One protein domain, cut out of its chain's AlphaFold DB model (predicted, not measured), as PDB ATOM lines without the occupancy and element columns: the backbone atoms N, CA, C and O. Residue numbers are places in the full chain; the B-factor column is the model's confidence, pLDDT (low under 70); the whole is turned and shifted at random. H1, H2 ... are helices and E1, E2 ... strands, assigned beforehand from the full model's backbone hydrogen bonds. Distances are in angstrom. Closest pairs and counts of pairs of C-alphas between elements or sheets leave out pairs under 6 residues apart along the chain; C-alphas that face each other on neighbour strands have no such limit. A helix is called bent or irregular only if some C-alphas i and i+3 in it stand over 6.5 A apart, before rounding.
ATOM      1  N   ALA A   3      10.212  43.292  -0.199       92.38
ATOM      2  CA  ALA A   3      11.029  42.538   0.740       92.38
ATOM      3  C   ALA A   3      12.209  41.902   0.002       92.38
ATOM      4  O   ALA A   3      12.125  41.630  -1.198       92.38
ATOM      5  N   ALA A   4      13.314  41.703   0.717       89.88
ATOM      6  CA  ALA A   4      14.442  40.918   0.221       89.88
ATOM      7  C   ALA A   4      14.207  39.408   0.394       89.88
ATOM      8  O   ALA A   4      14.715  38.621  -0.401       89.88
ATOM      9  N   ASP A   5      13.422  39.028   1.405       92.69
ATOM     10  CA  ASP A   5      13.054  37.649   1.711       92.69
ATOM     11  C   ASP A   5      11.620  37.348   1.236       92.69
ATOM     12  O   ASP A   5      10.697  38.159   1.396       92.69
ATOM     13  N   ALA A   6      11.429  36.170   0.642       93.75
ATOM     14  CA  ALA A   6      10.116  35.681   0.241       93.75
ATOM     15  C   ALA A   6       9.206  35.451   1.456       93.75
ATOM     16  O   ALA A   6       8.016  35.753   1.377       93.75
ATOM     17  N   LEU A   7       9.761  35.027   2.597       94.81
ATOM     18  CA  LEU A   7       8.995  34.781   3.818       94.81
ATOM     19  C   LEU A   7       8.288  36.050   4.316       94.81
ATOM     20  O   LEU A   7       7.127  36.005   4.720       94.81
ATOM     21  N   ASP A   8       8.940  37.209   4.226       95.44
ATOM     22  CA  ASP A   8       8.334  38.486   4.619       95.44
ATOM     23  C   ASP A   8       7.189  38.889   3.677       95.44
ATOM     24  O   ASP A   8       6.187  39.474   4.101       95.44
ATOM     25  N   SER A   9       7.292  38.515   2.397       95.69
ATOM     26  CA  SER A   9       6.199  38.674   1.431       95.69
ATOM     27  C   SER A   9       5.031  37.744   1.754       95.69
ATOM     28  O   SER A   9       3.879  38.176   1.714       95.69
ATOM     29  N   GLU A  10       5.306  36.496   2.133       96.75
ATOM     30  CA  GLU A  10       4.287  35.519   2.525       96.75
ATOM     31  C   GLU A  10       3.555  35.936   3.803       96.75
ATOM     32  O   GLU A  10       2.323  35.905   3.834       96.75
ATOM     33  N   ARG A  11       4.270  36.424   4.824       96.25
ATOM     34  CA  ARG A  11       3.666  36.981   6.047       96.25
ATOM     35  C   ARG A  11       2.716  38.129   5.717       96.25
ATOM     36  O   ARG A  11       1.565  38.132   6.155       96.25
ATOM     37  N   TYR A  12       3.178  39.083   4.903       95.19
ATOM     38  CA  TYR A  12       2.364  40.223   4.477       95.19
ATOM     39  C   TYR A  12       1.098  39.780   3.740       95.19
ATOM     40  O   TYR A  12       0.004  40.258   4.044       95.19
ATOM     41  N   LEU A  13       1.239  38.868   2.775       95.50
ATOM     42  CA  LEU A  13       0.119  38.378   1.977       95.50
ATOM     43  C   LEU A  13      -0.869  37.568   2.819       95.50
ATOM     44  O   LEU A  13      -2.073  37.764   2.678       95.50
ATOM     45  N   THR A  14      -0.384  36.733   3.737       96.69
ATOM     46  CA  THR A  14      -1.233  35.950   4.646       96.69
ATOM     47  C   THR A  14      -2.150  36.864   5.454       96.69
ATOM     48  O   THR A  14      -3.361  36.656   5.493       96.69
ATOM     49  N   VAL A  15      -1.605  37.940   6.030       95.19
ATOM     50  CA  VAL A  15      -2.415  38.927   6.758       95.19
ATOM     51  C   VAL A  15      -3.330  39.715   5.819       95.19
ATOM     52  O   VAL A  15      -4.476  39.986   6.170       95.19
ATOM     53  N   ALA A  16      -2.870  40.066   4.614       92.44
ATOM     54  CA  ALA A  16      -3.691  40.787   3.643       92.44
ATOM     55  C   ALA A  16      -4.936  39.988   3.208       92.44
ATOM     56  O   ALA A  16      -5.993  40.587   3.011       92.44
ATOM     57  N   PHE A  17      -4.831  38.660   3.101       94.81
ATOM     58  CA  PHE A  17      -5.954  37.776   2.768       94.81
ATOM     59  C   PHE A  17      -6.779  37.334   3.985       94.81
ATOM     60  O   PHE A  17      -7.910  36.872   3.819       94.81
ATOM     61  N   ALA A  18      -6.278  37.522   5.210       94.06
ATOM     62  CA  ALA A  18      -6.996  37.148   6.427       94.06
ATOM     63  C   ALA A  18      -8.375  37.825   6.535       94.06
ATOM     64  O   ALA A  18      -9.323  37.212   7.023       94.06
ATOM     65  N   SER A  19      -8.521  39.063   6.050       89.81
ATOM     66  CA  SER A  19      -9.815  39.759   6.043       89.81
ATOM     67  C   SER A  19     -10.861  39.054   5.175       89.81
ATOM     68  O   SER A  19     -11.992  38.876   5.619       89.81
ATOM     69  N   GLU A  20     -10.485  38.619   3.970       93.44
ATOM     70  CA  GLU A  20     -11.383  37.898   3.059       93.44
ATOM     71  C   GLU A  20     -11.743  36.520   3.620       93.44
ATOM     72  O   GLU A  20     -12.915  36.143   3.662       93.44
ATOM     73  N   PHE A  21     -10.746  35.795   4.136       94.94
ATOM     74  CA  PHE A  21     -10.967  34.520   4.812       94.94
ATOM     75  C   PHE A  21     -11.993  34.656   5.950       94.94
ATOM     76  O   PHE A  21     -12.960  33.894   6.006       94.94
ATOM     77  N   ARG A  22     -11.833  35.654   6.826       95.06
ATOM     78  CA  ARG A  22     -12.733  35.854   7.970       95.06
ATOM     79  C   ARG A  22     -14.126  36.291   7.557       95.06
ATOM     80  O   ARG A  22     -15.091  35.818   8.147       95.06
ATOM     81  N   GLN A  23     -14.241  37.128   6.529       94.06
ATOM     82  CA  GLN A  23     -15.535  37.495   5.960       94.06
ATOM     83  C   GLN A  23     -16.294  36.253   5.473       94.06
ATOM     84  O   GLN A  23     -17.463  36.076   5.818       94.06
ATOM     85  N   ASN A  24     -15.621  35.366   4.737       95.75
ATOM     86  CA  ASN A  24     -16.211  34.121   4.241       95.75
ATOM     87  C   ASN A  24     -16.562  33.145   5.376       95.75
ATOM     88  O   ASN A  24     -17.569  32.446   5.299       95.75
ATOM     89  N   ALA A  25     -15.763  33.128   6.444       94.56
ATOM     90  CA  ALA A  25     -15.995  32.323   7.642       94.56
ATOM     91  C   ALA A  25     -16.975  32.963   8.650       94.56
ATOM     92  O   ALA A  25     -17.184  32.400   9.722       94.56
ATOM     93  N   GLN A  26     -17.561  34.126   8.334       95.00
ATOM     94  CA  GLN A  26     -18.448  34.892   9.225       95.00
ATOM     95  C   GLN A  26     -17.820  35.214  10.594       95.00
ATOM     96  O   GLN A  26     -18.504  35.270  11.617       95.00
ATOM     97  N   LEU A  27     -16.507  35.443  10.614       93.94
ATOM     98  CA  LEU A  27     -15.764  35.833  11.806       93.94
ATOM     99  C   LEU A  27     -15.650  37.365  11.909       93.94
ATOM    100  O   LEU A  27     -15.554  38.043  10.881       93.94
ATOM    101  N   PRO A  28     -15.595  37.934  13.131       94.38
ATOM    102  CA  PRO A  28     -15.407  39.371  13.321       94.38
ATOM    103  C   PRO A  28     -14.122  39.888  12.651       94.38
ATOM    104  O   PRO A  28     -13.125  39.166  12.652       94.38
ATOM    105  N   PRO A  29     -14.074  41.117  12.112       93.12
ATOM    106  CA  PRO A  29     -12.856  41.670  11.514       93.12
ATOM    107  C   PRO A  29     -11.677  41.728  12.498       93.12
ATOM    108  O   PRO A  29     -11.871  42.015  13.679       93.12
ATOM    109  N   LEU A  30     -10.456  41.493  12.002       92.75
ATOM    110  CA  LEU A  30      -9.232  41.628  12.801       92.75
ATOM    111  C   LEU A  30      -8.858  43.094  13.002       92.75
ATOM    112  O   LEU A  30      -8.956  43.911  12.083       92.75
ATOM    113  N   LEU A  31      -8.325  43.385  14.180       90.88
ATOM    114  CA  LEU A  31      -7.684  44.634  14.545       90.88
ATOM    115  C   LEU A  31      -6.215  44.361  14.884       90.88
ATOM    116  O   LEU A  31      -5.872  43.344  15.482       90.88
ATOM    117  N   MET A  32      -5.339  45.281  14.481       87.94
ATOM    118  CA  MET A  32      -3.927  45.220  14.860       87.94
ATOM    119  C   MET A  32      -3.762  45.855  16.243       87.94
ATOM    120  O   MET A  32      -4.202  46.997  16.408       87.94
ATOM    121  N   PRO A  33      -3.114  45.177  17.203       78.81
ATOM    122  CA  PRO A  33      -2.896  45.739  18.527       78.81
ATOM    123  C   PRO A  33      -1.922  46.927  18.475       78.81
ATOM    124  O   PRO A  33      -0.962  46.946  17.696       78.81
ATOM    125  N   GLY A  34      -2.144  47.907  19.353       72.94
ATOM    126  CA  GLY A  34      -1.275  49.076  19.533       72.94
ATOM    127  C   GLY A  34      -1.643  50.310  18.699       72.94
ATOM    128  O   GLY A  34      -2.624  50.344  17.958       72.94
ATOM    129  N   GLY A  35      -0.855  51.378  18.860       75.00
ATOM    130  CA  GLY A  35      -1.103  52.663  18.207       75.00
ATOM    131  C   GLY A  35      -0.754  52.668  16.715       75.00
ATOM    132  O   GLY A  35       0.254  52.105  16.290       75.00
ATOM    133  N   ALA A  36      -1.534  53.402  15.914       75.00
ATOM    134  CA  ALA A  36      -1.367  53.496  14.456       75.00
ATOM    135  C   ALA A  36      -0.005  54.062  13.991       75.00
ATOM    136  O   ALA A  36       0.335  53.938  12.815       75.00
ATOM    137  N   HIS A  37       0.767  54.673  14.892       82.44
ATOM    138  CA  HIS A  37       2.056  55.313  14.607       82.44
ATOM    139  C   HIS A  37       3.222  54.731  15.413       82.44
ATOM    140  O   HIS A  37       4.322  55.273  15.376       82.44
ATOM    141  N   GLU A  38       2.987  53.643  16.141       91.06
ATOM    142  CA  GLU A  38       3.970  53.037  17.029       91.06
ATOM    143  C   GLU A  38       4.417  51.693  16.457       91.06
ATOM    144  O   GLU A  38       3.582  50.827  16.200       91.06
ATOM    145  N   TYR A  39       5.722  51.501  16.257       93.44
ATOM    146  CA  TYR A  39       6.263  50.200  15.864       93.44
ATOM    147  C   TYR A  39       6.190  49.202  17.022       93.44
ATOM    148  O   TYR A  39       6.251  49.583  18.190       93.44
ATOM    149  N   ALA A  40       6.075  47.915  16.702       93.25
ATOM    150  CA  ALA A  40       6.228  46.869  17.705       93.25
ATOM    151  C   ALA A  40       7.636  46.903  18.337       93.25
ATOM    152  O   ALA A  40       8.595  47.321  17.677       93.25
ATOM    153  N   PRO A  41       7.790  46.441  19.592       91.62
ATOM    154  CA  PRO A  41       9.100  46.289  20.211       91.62
ATOM    155  C   PRO A  41      10.068  45.514  19.312       91.62
ATOM    156  O   PRO A  41       9.700  44.509  18.711       91.62
ATOM    157  N   GLY A  42      11.308  45.993  19.214       93.06
ATOM    158  CA  GLY A  42      12.331  45.379  18.362       93.06
ATOM    159  C   GLY A  42      12.278  45.791  16.890       93.06
ATOM    160  O   GLY A  42      13.169  45.390  16.146       93.06
ATOM    161  N   PHE A  43      11.311  46.618  16.479       95.56
ATOM    162  CA  PHE A  43      11.240  47.194  15.136       95.56
ATOM    163  C   PHE A  43      11.510  48.703  15.128       95.56
ATOM    164  O   PHE A  43      11.237  49.425  16.087       95.56
ATOM    165  N   SER A  44      12.019  49.195  14.002       95.25
ATOM    166  CA  SER A  44      12.239  50.616  13.730       95.25
ATOM    167  C   SER A  44      11.999  50.922  12.254       95.25
ATOM    168  O   SER A  44      12.066  50.027  11.412       95.25
ATOM    169  N   GLY A  45      11.692  52.180  11.939       94.06
ATOM    170  CA  GLY A  45      11.431  52.617  10.571       94.06
ATOM    171  C   GLY A  45      12.351  53.749  10.140       94.06
ATOM    172  O   GLY A  45      12.400  54.786  10.803       94.06
ATOM    173  N   GLU A  46      13.006  53.576   9.001       94.88
ATOM    174  CA  GLU A  46      13.775  54.600   8.301       94.88
ATOM    175  C   GLU A  46      12.957  55.146   7.123       94.88
ATOM    176  O   GLU A  46      12.354  54.390   6.363       94.88
ATOM    177  N   ARG A  47      12.895  56.470   6.972       93.62
ATOM    178  CA  ARG A  47      12.157  57.128   5.883       93.62
ATOM    179  C   ARG A  47      13.125  57.601   4.808       93.62
ATOM    180  O   ARG A  47      14.076  58.308   5.125       93.62
ATOM    181  N   GLY A  48      12.835  57.283   3.553       92.06
ATOM    182  CA  GLY A  48      13.639  57.703   2.405       92.06
ATOM    183  C   GLY A  48      12.983  57.311   1.085       92.06
ATOM    184  O   GLY A  48      12.266  56.314   1.022       92.06
ATOM    185  N   ASP A  49      13.191  58.108   0.036       89.69
ATOM    186  CA  ASP A  49      12.730  57.824  -1.334       89.69
ATOM    187  C   ASP A  49      11.229  57.482  -1.458       89.69
ATOM    188  O   ASP A  49      10.820  56.602  -2.216       89.69
ATOM    189  N   GLY A  50      10.380  58.162  -0.675       91.38
ATOM    190  CA  GLY A  50       8.930  57.917  -0.648       91.38
ATOM    191  C   GLY A  50       8.529  56.570  -0.033       91.38
ATOM    192  O   GLY A  50       7.375  56.146  -0.159       91.38
ATOM    193  N   CYS A  51       9.468  55.900   0.632       94.44
ATOM    194  CA  CYS A  51       9.282  54.636   1.318       94.44
ATOM    195  C   CYS A  51       9.588  54.757   2.817       94.44
ATOM    196  O   CYS A  51      10.327  55.628   3.276       94.44
ATOM    197  N   VAL A  52       9.026  53.822   3.573       94.88
ATOM    198  CA  VAL A  52       9.435  53.492   4.935       94.88
ATOM    199  C   VAL A  52      10.094  52.121   4.885       94.88
ATOM    200  O   VAL A  52       9.431  51.135   4.557       94.88
ATOM    201  N   TRP A  53      11.379  52.067   5.204       95.44
ATOM    202  CA  TRP A  53      12.129  50.839   5.408       95.44
ATOM    203  C   TRP A  53      11.970  50.408   6.856       95.44
ATOM    204  O   TRP A  53      12.325  51.136   7.778       95.44
ATOM    205  N   LEU A  54      11.370  49.246   7.059       95.75
ATOM    206  CA  LEU A  54      11.219  48.629   8.359       95.75
ATOM    207  C   LEU A  54      12.422  47.725   8.626       95.75
ATOM    208  O   LEU A  54      12.775  46.894   7.788       95.75
ATOM    209  N   HIS A  55      13.012  47.878   9.805       94.38
ATOM    210  CA  HIS A  55      14.149  47.104  10.288       94.38
ATOM    211  C   HIS A  55      13.811  46.472  11.633       94.38
ATOM    212  O   HIS A  55      13.145  47.107  12.454       94.38
ATOM    213  N   GLY A  56      14.338  45.276  11.889       91.56
ATOM    214  CA  GLY A  56      14.226  44.605  13.181       91.56
ATOM    215  C   GLY A  56      13.414  43.313  13.144       91.56
ATOM    216  O   GLY A  56      13.020  42.833  12.079       91.56
ATOM    217  N   GLY A  57      13.230  42.721  14.325       84.38
ATOM    218  CA  GLY A  57      12.801  41.325  14.451       84.38
ATOM    219  C   GLY A  57      13.740  40.361  13.714       84.38
ATOM    220  O   GLY A  57      14.899  40.676  13.439       84.38
ATOM    221  N   HIS A  58      13.216  39.198  13.343       86.12
ATOM    222  CA  HIS A  58      13.867  38.205  12.489       86.12
ATOM    223  C   HIS A  58      13.568  38.446  10.994       86.12
ATOM    224  O   HIS A  58      13.581  37.506  10.199       86.12
ATOM    225  N   THR A  59      13.272  39.693  10.608       86.38
ATOM    226  CA  THR A  59      12.931  40.070   9.225       86.38
ATOM    227  C   THR A  59      14.120  40.701   8.512       86.38
ATOM    228  O   THR A  59      14.926  41.414   9.119       86.38
ATOM    229  N   SER A  60      14.228  40.465   7.203       89.25
ATOM    230  CA  SER A  60      15.110  41.283   6.366       89.25
ATOM    231  C   SER A  60      14.501  42.682   6.208       89.25
ATOM    232  O   SER A  60      13.289  42.821   6.346       89.25
ATOM    233  N   PRO A  61      15.274  43.739   5.884       92.81
ATOM    234  CA  PRO A  61      14.693  45.062   5.672       92.81
ATOM    235  C   PRO A  61      13.539  45.037   4.658       92.81
ATOM    236  O   PRO A  61      13.706  44.582   3.520       92.81
ATOM    237  N   VAL A  62      12.373  45.544   5.067       95.38
ATOM    238  CA  VAL A  62      11.153  45.566   4.247       95.38
ATOM    239  C   VAL A  62      10.741  47.002   3.955       95.38
ATOM    240  O   VAL A  62      10.504  47.783   4.870       95.38
ATOM    241  N   ALA A  63      10.576  47.353   2.683       95.50
ATOM    242  CA  ALA A  63      10.097  48.670   2.279       95.50
ATOM    243  C   ALA A  63       8.582  48.695   2.037       95.50
ATOM    244  O   ALA A  63       8.013  47.877   1.300       95.50
ATOM    245  N   PHE A  64       7.935  49.724   2.572       95.06
ATOM    246  CA  PHE A  64       6.542  50.067   2.315       95.06
ATOM    247  C   PHE A  64       6.451  51.458   1.699       95.06
ATOM    248  O   PHE A  64       7.240  52.332   2.033       95.06
ATOM    249  N   VAL A  65       5.471  51.683   0.820       93.06
ATOM    250  CA  VAL A  65       5.186  53.029   0.305       93.06
ATOM    251  C   VAL A  65       4.741  53.902   1.478       93.06
ATOM    252  O   VAL A  65       3.843  53.513   2.223       93.06
ATOM    253  N   GLU A  66       5.377  55.059   1.662       85.56
ATOM    254  CA  GLU A  66       5.156  55.909   2.838       85.56
ATOM    255  C   GLU A  66       3.736  56.486   2.874       85.56
ATOM    256  O   GLU A  66       3.108  56.556   3.931       85.56
ATOM    257  N   ARG A  67       3.217  56.885   1.711       82.56
ATOM    258  CA  ARG A  67       1.906  57.526   1.566       82.56
ATOM    259  C   ARG A  67       0.988  56.693   0.683       82.56
ATOM    260  O   ARG A  67       0.629  57.113  -0.412       82.56
ATOM    261  N   ASP A  68       0.621  55.508   1.157       82.06
ATOM    262  CA  ASP A  68      -0.478  54.742   0.567       82.06
ATOM    263  C   ASP A  68      -1.818  55.259   1.141       82.06
ATOM    264  O   ASP A  68      -2.085  55.055   2.331       82.06
ATOM    265  N   PRO A  69      -2.659  55.948   0.340       80.31
ATOM    266  CA  PRO A  69      -3.912  56.526   0.827       80.31
ATOM    267  C   PRO A  69      -4.968  55.464   1.164       80.31
ATOM    268  O   PRO A  69      -5.902  55.749   1.908       80.31
ATOM    269  N   TYR A  70      -4.827  54.247   0.639       81.19
ATOM    270  CA  TYR A  70      -5.762  53.148   0.867       81.19
ATOM    271  C   TYR A  70      -5.324  52.267   2.035       81.19
ATOM    272  O   TYR A  70      -6.145  51.613   2.678       81.19
ATOM    273  N   ARG A  71      -4.018  52.231   2.316       80.44
ATOM    274  CA  ARG A  71      -3.426  51.398   3.363       80.44
ATOM    275  C   ARG A  71      -2.461  52.230   4.211       80.44
ATOM    276  O   ARG A  71      -1.247  52.090   4.085       80.44
ATOM    277  N   PRO A  72      -2.969  53.071   5.125       83.56
ATOM    278  CA  PRO A  72      -2.101  53.869   5.975       83.56
ATOM    279  C   PRO A  72      -1.290  52.985   6.930       83.56
ATOM    280  O   PRO A  72      -1.774  51.953   7.419       83.56
ATOM    281  N   ASN A  73      -0.069  53.443   7.224       87.88
ATOM    282  CA  ASN A  73       0.832  52.901   8.244       87.88
ATOM    283  C   ASN A  73       1.199  51.414   8.050       87.88
ATOM    284  O   ASN A  73       1.308  50.668   9.020       87.88
ATOM    285  N   LEU A  74       1.396  50.963   6.804       91.62
ATOM    286  CA  LEU A  74       1.712  49.557   6.508       91.62
ATOM    287  C   LEU A  74       2.954  49.031   7.238       91.62
ATOM    288  O   LEU A  74       2.905  47.916   7.743       91.62
ATOM    289  N   ALA A  75       4.027  49.822   7.338       93.88
ATOM    290  CA  ALA A  75       5.236  49.416   8.059       93.88
ATOM    291  C   ALA A  75       4.958  49.162   9.551       93.88
ATOM    292  O   ALA A  75       5.394  48.160  10.112       93.88
ATOM    293  N   VAL A  76       4.160  50.032  10.178       93.56
ATOM    294  CA  VAL A  76       3.721  49.866  11.570       93.56
ATOM    295  C   VAL A  76       2.868  48.608  11.718       93.56
ATOM    296  O   VAL A  76       3.132  47.798  12.601       93.56
ATOM    297  N   LYS A  77       1.893  48.393  10.828       92.88
ATOM    298  CA  LYS A  77       1.047  47.188  10.855       92.88
ATOM    299  C   LYS A  77       1.869  45.914  10.683       92.88
ATOM    300  O   LYS A  77       1.675  44.977  11.443       92.88
ATOM    301  N   PHE A  78       2.803  45.896   9.731       94.62
ATOM    302  CA  PHE A  78       3.674  44.745   9.504       94.62
ATOM    303  C   PHE A  78       4.538  44.435  10.725       94.62
ATOM    304  O   PHE A  78       4.647  43.275  11.094       94.62
ATOM    305  N   SER A  79       5.068  45.448  11.422       95.25
ATOM    306  CA  SER A  79       5.874  45.221  12.632       95.25
ATOM    307  C   SER A  79       5.152  44.412  13.721       95.25
ATOM    308  O   SER A  79       5.808  43.776  14.534       95.25
ATOM    309  N   ARG A  80       3.810  44.380  13.724       94.00
ATOM    310  CA  ARG A  80       3.013  43.635  14.715       94.00
ATOM    311  C   ARG A  80       3.034  42.119  14.517       94.00
ATOM    312  O   ARG A  80       2.800  41.398  15.474       94.00
ATOM    313  N   TYR A  81       3.317  41.650  13.305       94.44
ATOM    314  CA  TYR A  81       3.339  40.221  12.971       94.44
ATOM    315  C   TYR A  81       4.580  39.805  12.178       94.44
ATOM    316  O   TYR A  81       4.736  38.630  11.866       94.44
ATOM    317  N   GLY A  82       5.463  40.743  11.826       94.25
ATOM    318  CA  GLY A  82       6.640  40.477  11.000       94.25
ATOM    319  C   GLY A  82       7.568  39.433  11.617       94.25
ATOM    320  O   GLY A  82       8.217  38.697  10.886       94.25
ATOM    321  N   ASP A  83       7.572  39.321  12.947       93.44
ATOM    322  CA  ASP A  83       8.371  38.331  13.673       93.44
ATOM    323  C   ASP A  83       7.677  36.977  13.879       93.44
ATOM    324  O   ASP A  83       8.312  35.995  14.259       93.44
ATOM    325  N   ALA A  84       6.372  36.906  13.612       95.06
ATOM    326  CA  ALA A  84       5.595  35.696  13.811       95.06
ATOM    327  C   ALA A  84       5.918  34.638  12.745       95.06
ATOM    328  O   ALA A  84       6.337  34.930  11.613       95.06
ATOM    329  N   SER A  85       5.687  33.375  13.097       95.94
ATOM    330  CA  SER A  85       5.682  32.291  12.109       95.94
ATOM    331  C   SER A  85       4.419  32.353  11.242       95.94
ATOM    332  O   SER A  85       3.391  32.884  11.664       95.94
ATOM    333  N   LEU A  86       4.463  31.785  10.032       96.69
ATOM    334  CA  LEU A  86       3.264  31.686   9.189       96.69
ATOM    335  C   LEU A  86       2.148  30.897   9.884       96.69
ATOM    336  O   LEU A  86       0.996  31.321   9.843       96.69
ATOM    337  N   ASP A  87       2.493  29.811  10.580       97.62
ATOM    338  CA  ASP A  87       1.530  28.993  11.322       97.62
ATOM    339  C   ASP A  87       0.828  29.797  12.423       97.62
ATOM    340  O   ASP A  87      -0.385  29.696  12.591       97.62
ATOM    341  N   GLU A  88       1.565  30.649  13.138       97.50
ATOM    342  CA  GLU A  88       1.002  31.527  14.165       97.50
ATOM    343  C   GLU A  88       0.076  32.594  13.565       97.50
ATOM    344  O   GLU A  88      -0.997  32.860  14.116       97.50
ATOM    345  N   ILE A  89       0.444  33.165  12.412       97.50
ATOM    346  CA  ILE A  89      -0.400  34.115  11.674       97.50
ATOM    347  C   ILE A  89      -1.699  33.441  11.230       97.50
ATOM    348  O   ILE A  89      -2.777  33.993  11.453       97.50
ATOM    349  N   VAL A  90      -1.615  32.249  10.637       97.56
ATOM    350  CA  VAL A  90      -2.784  31.487  10.178       97.56
ATOM    351  C   VAL A  90      -3.675  31.098  11.356       97.56
ATOM    352  O   VAL A  90      -4.884  31.322  11.303       97.56
ATOM    353  N   ALA A  91      -3.097  30.575  12.439       97.50
ATOM    354  CA  ALA A  91      -3.843  30.191  13.634       97.50
ATOM    355  C   ALA A  91      -4.551  31.396  14.274       97.50
ATOM    356  O   ALA A  91      -5.738  31.318  14.594       97.50
ATOM    357  N   SER A  92      -3.861  32.536  14.385       97.06
ATOM    358  CA  SER A  92      -4.432  33.790  14.895       97.06
ATOM    359  C   SER A  92      -5.551  34.308  13.987       97.06
ATOM    360  O   SER A  92      -6.625  34.671  14.458       97.06
ATOM    361  N   ALA A  93      -5.352  34.283  12.666       96.00
ATOM    362  CA  ALA A  93      -6.354  34.715  11.695       96.00
ATOM    363  C   ALA A  93      -7.605  33.818  11.676       96.00
ATOM    364  O   ALA A  93      -8.705  34.315  11.419       96.00
ATOM    365  N   ALA A  94      -7.453  32.524  11.972       96.19
ATOM    366  CA  ALA A  94      -8.548  31.565  12.111       96.19
ATOM    367  C   ALA A  94      -9.228  31.592  13.489       96.19
ATOM    368  O   ALA A  94     -10.361  31.131  13.622       96.19
ATOM    369  N   SER A  95      -8.572  32.154  14.507       96.19
ATOM    370  CA  SER A  95      -9.106  32.239  15.865       96.19
ATOM    371  C   SER A  95     -10.332  33.161  15.937       96.19
ATOM    372  O   SER A  95     -10.276  34.283  15.420       96.19
TER     373      SER A  95
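What this domain is: This is residues 3 to 95 of the 115 residues of an uncharacterized protein of Leifsonia psychrotolerans (UniProt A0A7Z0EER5). A small three-stranded sheet, with the short helix H2 packed over one face, makes one end of the domain; the long helix H1 and H3, side by side, reach away from it to the other end. An 18-residue stretch, residues 25 to 42, runs back from the far end of H1 to the sheet. The 93 printed residues hold three named helices and three named strands, in the order H1 E1 E2 E3 H2 H3, with the sheet E1 - E2 - E3 antiparallel and the class mixed, helices and strands. The whole is compact, with a radius of gyration of the C-alphas of 13.1 A, and spans 40 by 27 by 22 A.

How they stand to each other: H1, residues 6 to 24, has a kink of 33 degrees near residue 17 and is irregular, but only just: C-alphas 16 and 19 are 6.7 A apart. E1, residues 43 to 48, and E2, residues 51 to 56, form an antiparallel hairpin at 153 degrees, with N 46 and O 53 within hydrogen-bond range at 2.8 A. E2 and E3, residues 62 to 65, form another at 154 degrees, with N 52 and O 64 at 2.8 A; the three strands are a meander, each the antiparallel neighbour of the one before. H2, residues 74 to 79, is on the sheet at a height of 7.9 A, only just over E2 alone, with 4 of its C-alphas on E2 and 2 on E3, and along the strands at 1 degree to E2 on the local plane; its closest C-alphas to E2 are those of Ala 75 and Leu 54, 6.0 A. H3, residues 86 to 94, touches H1, the closest C-alphas being those of Ala 93 and Ala 18, 5.8 A, at a shallow tilt of 13 degrees, the same way. H2 and H3 are apart. Every O i to N i+4 pair is within hydrogen-bond range in H2 and H3, and 13 of 15 in H1.

Where its parts are: H1 is 26.7 A long from C-alpha 6 at (10.116, 35.681, 0.241). E1 is 16.7 A, E2 16.3 A, E3 10.3 A and H2 8.6 A long. H3, 12.2 A, ends at C-alpha 94 at (-8.548, 31.565, 12.111).

The domain as a whole: The C-alphas of Gln 26 and Asp 49, the two farthest apart, are 40.1 A apart. The link from H1 to E1 is long. The printed part has no cut, and no printed residue is under 70 in pLDDT.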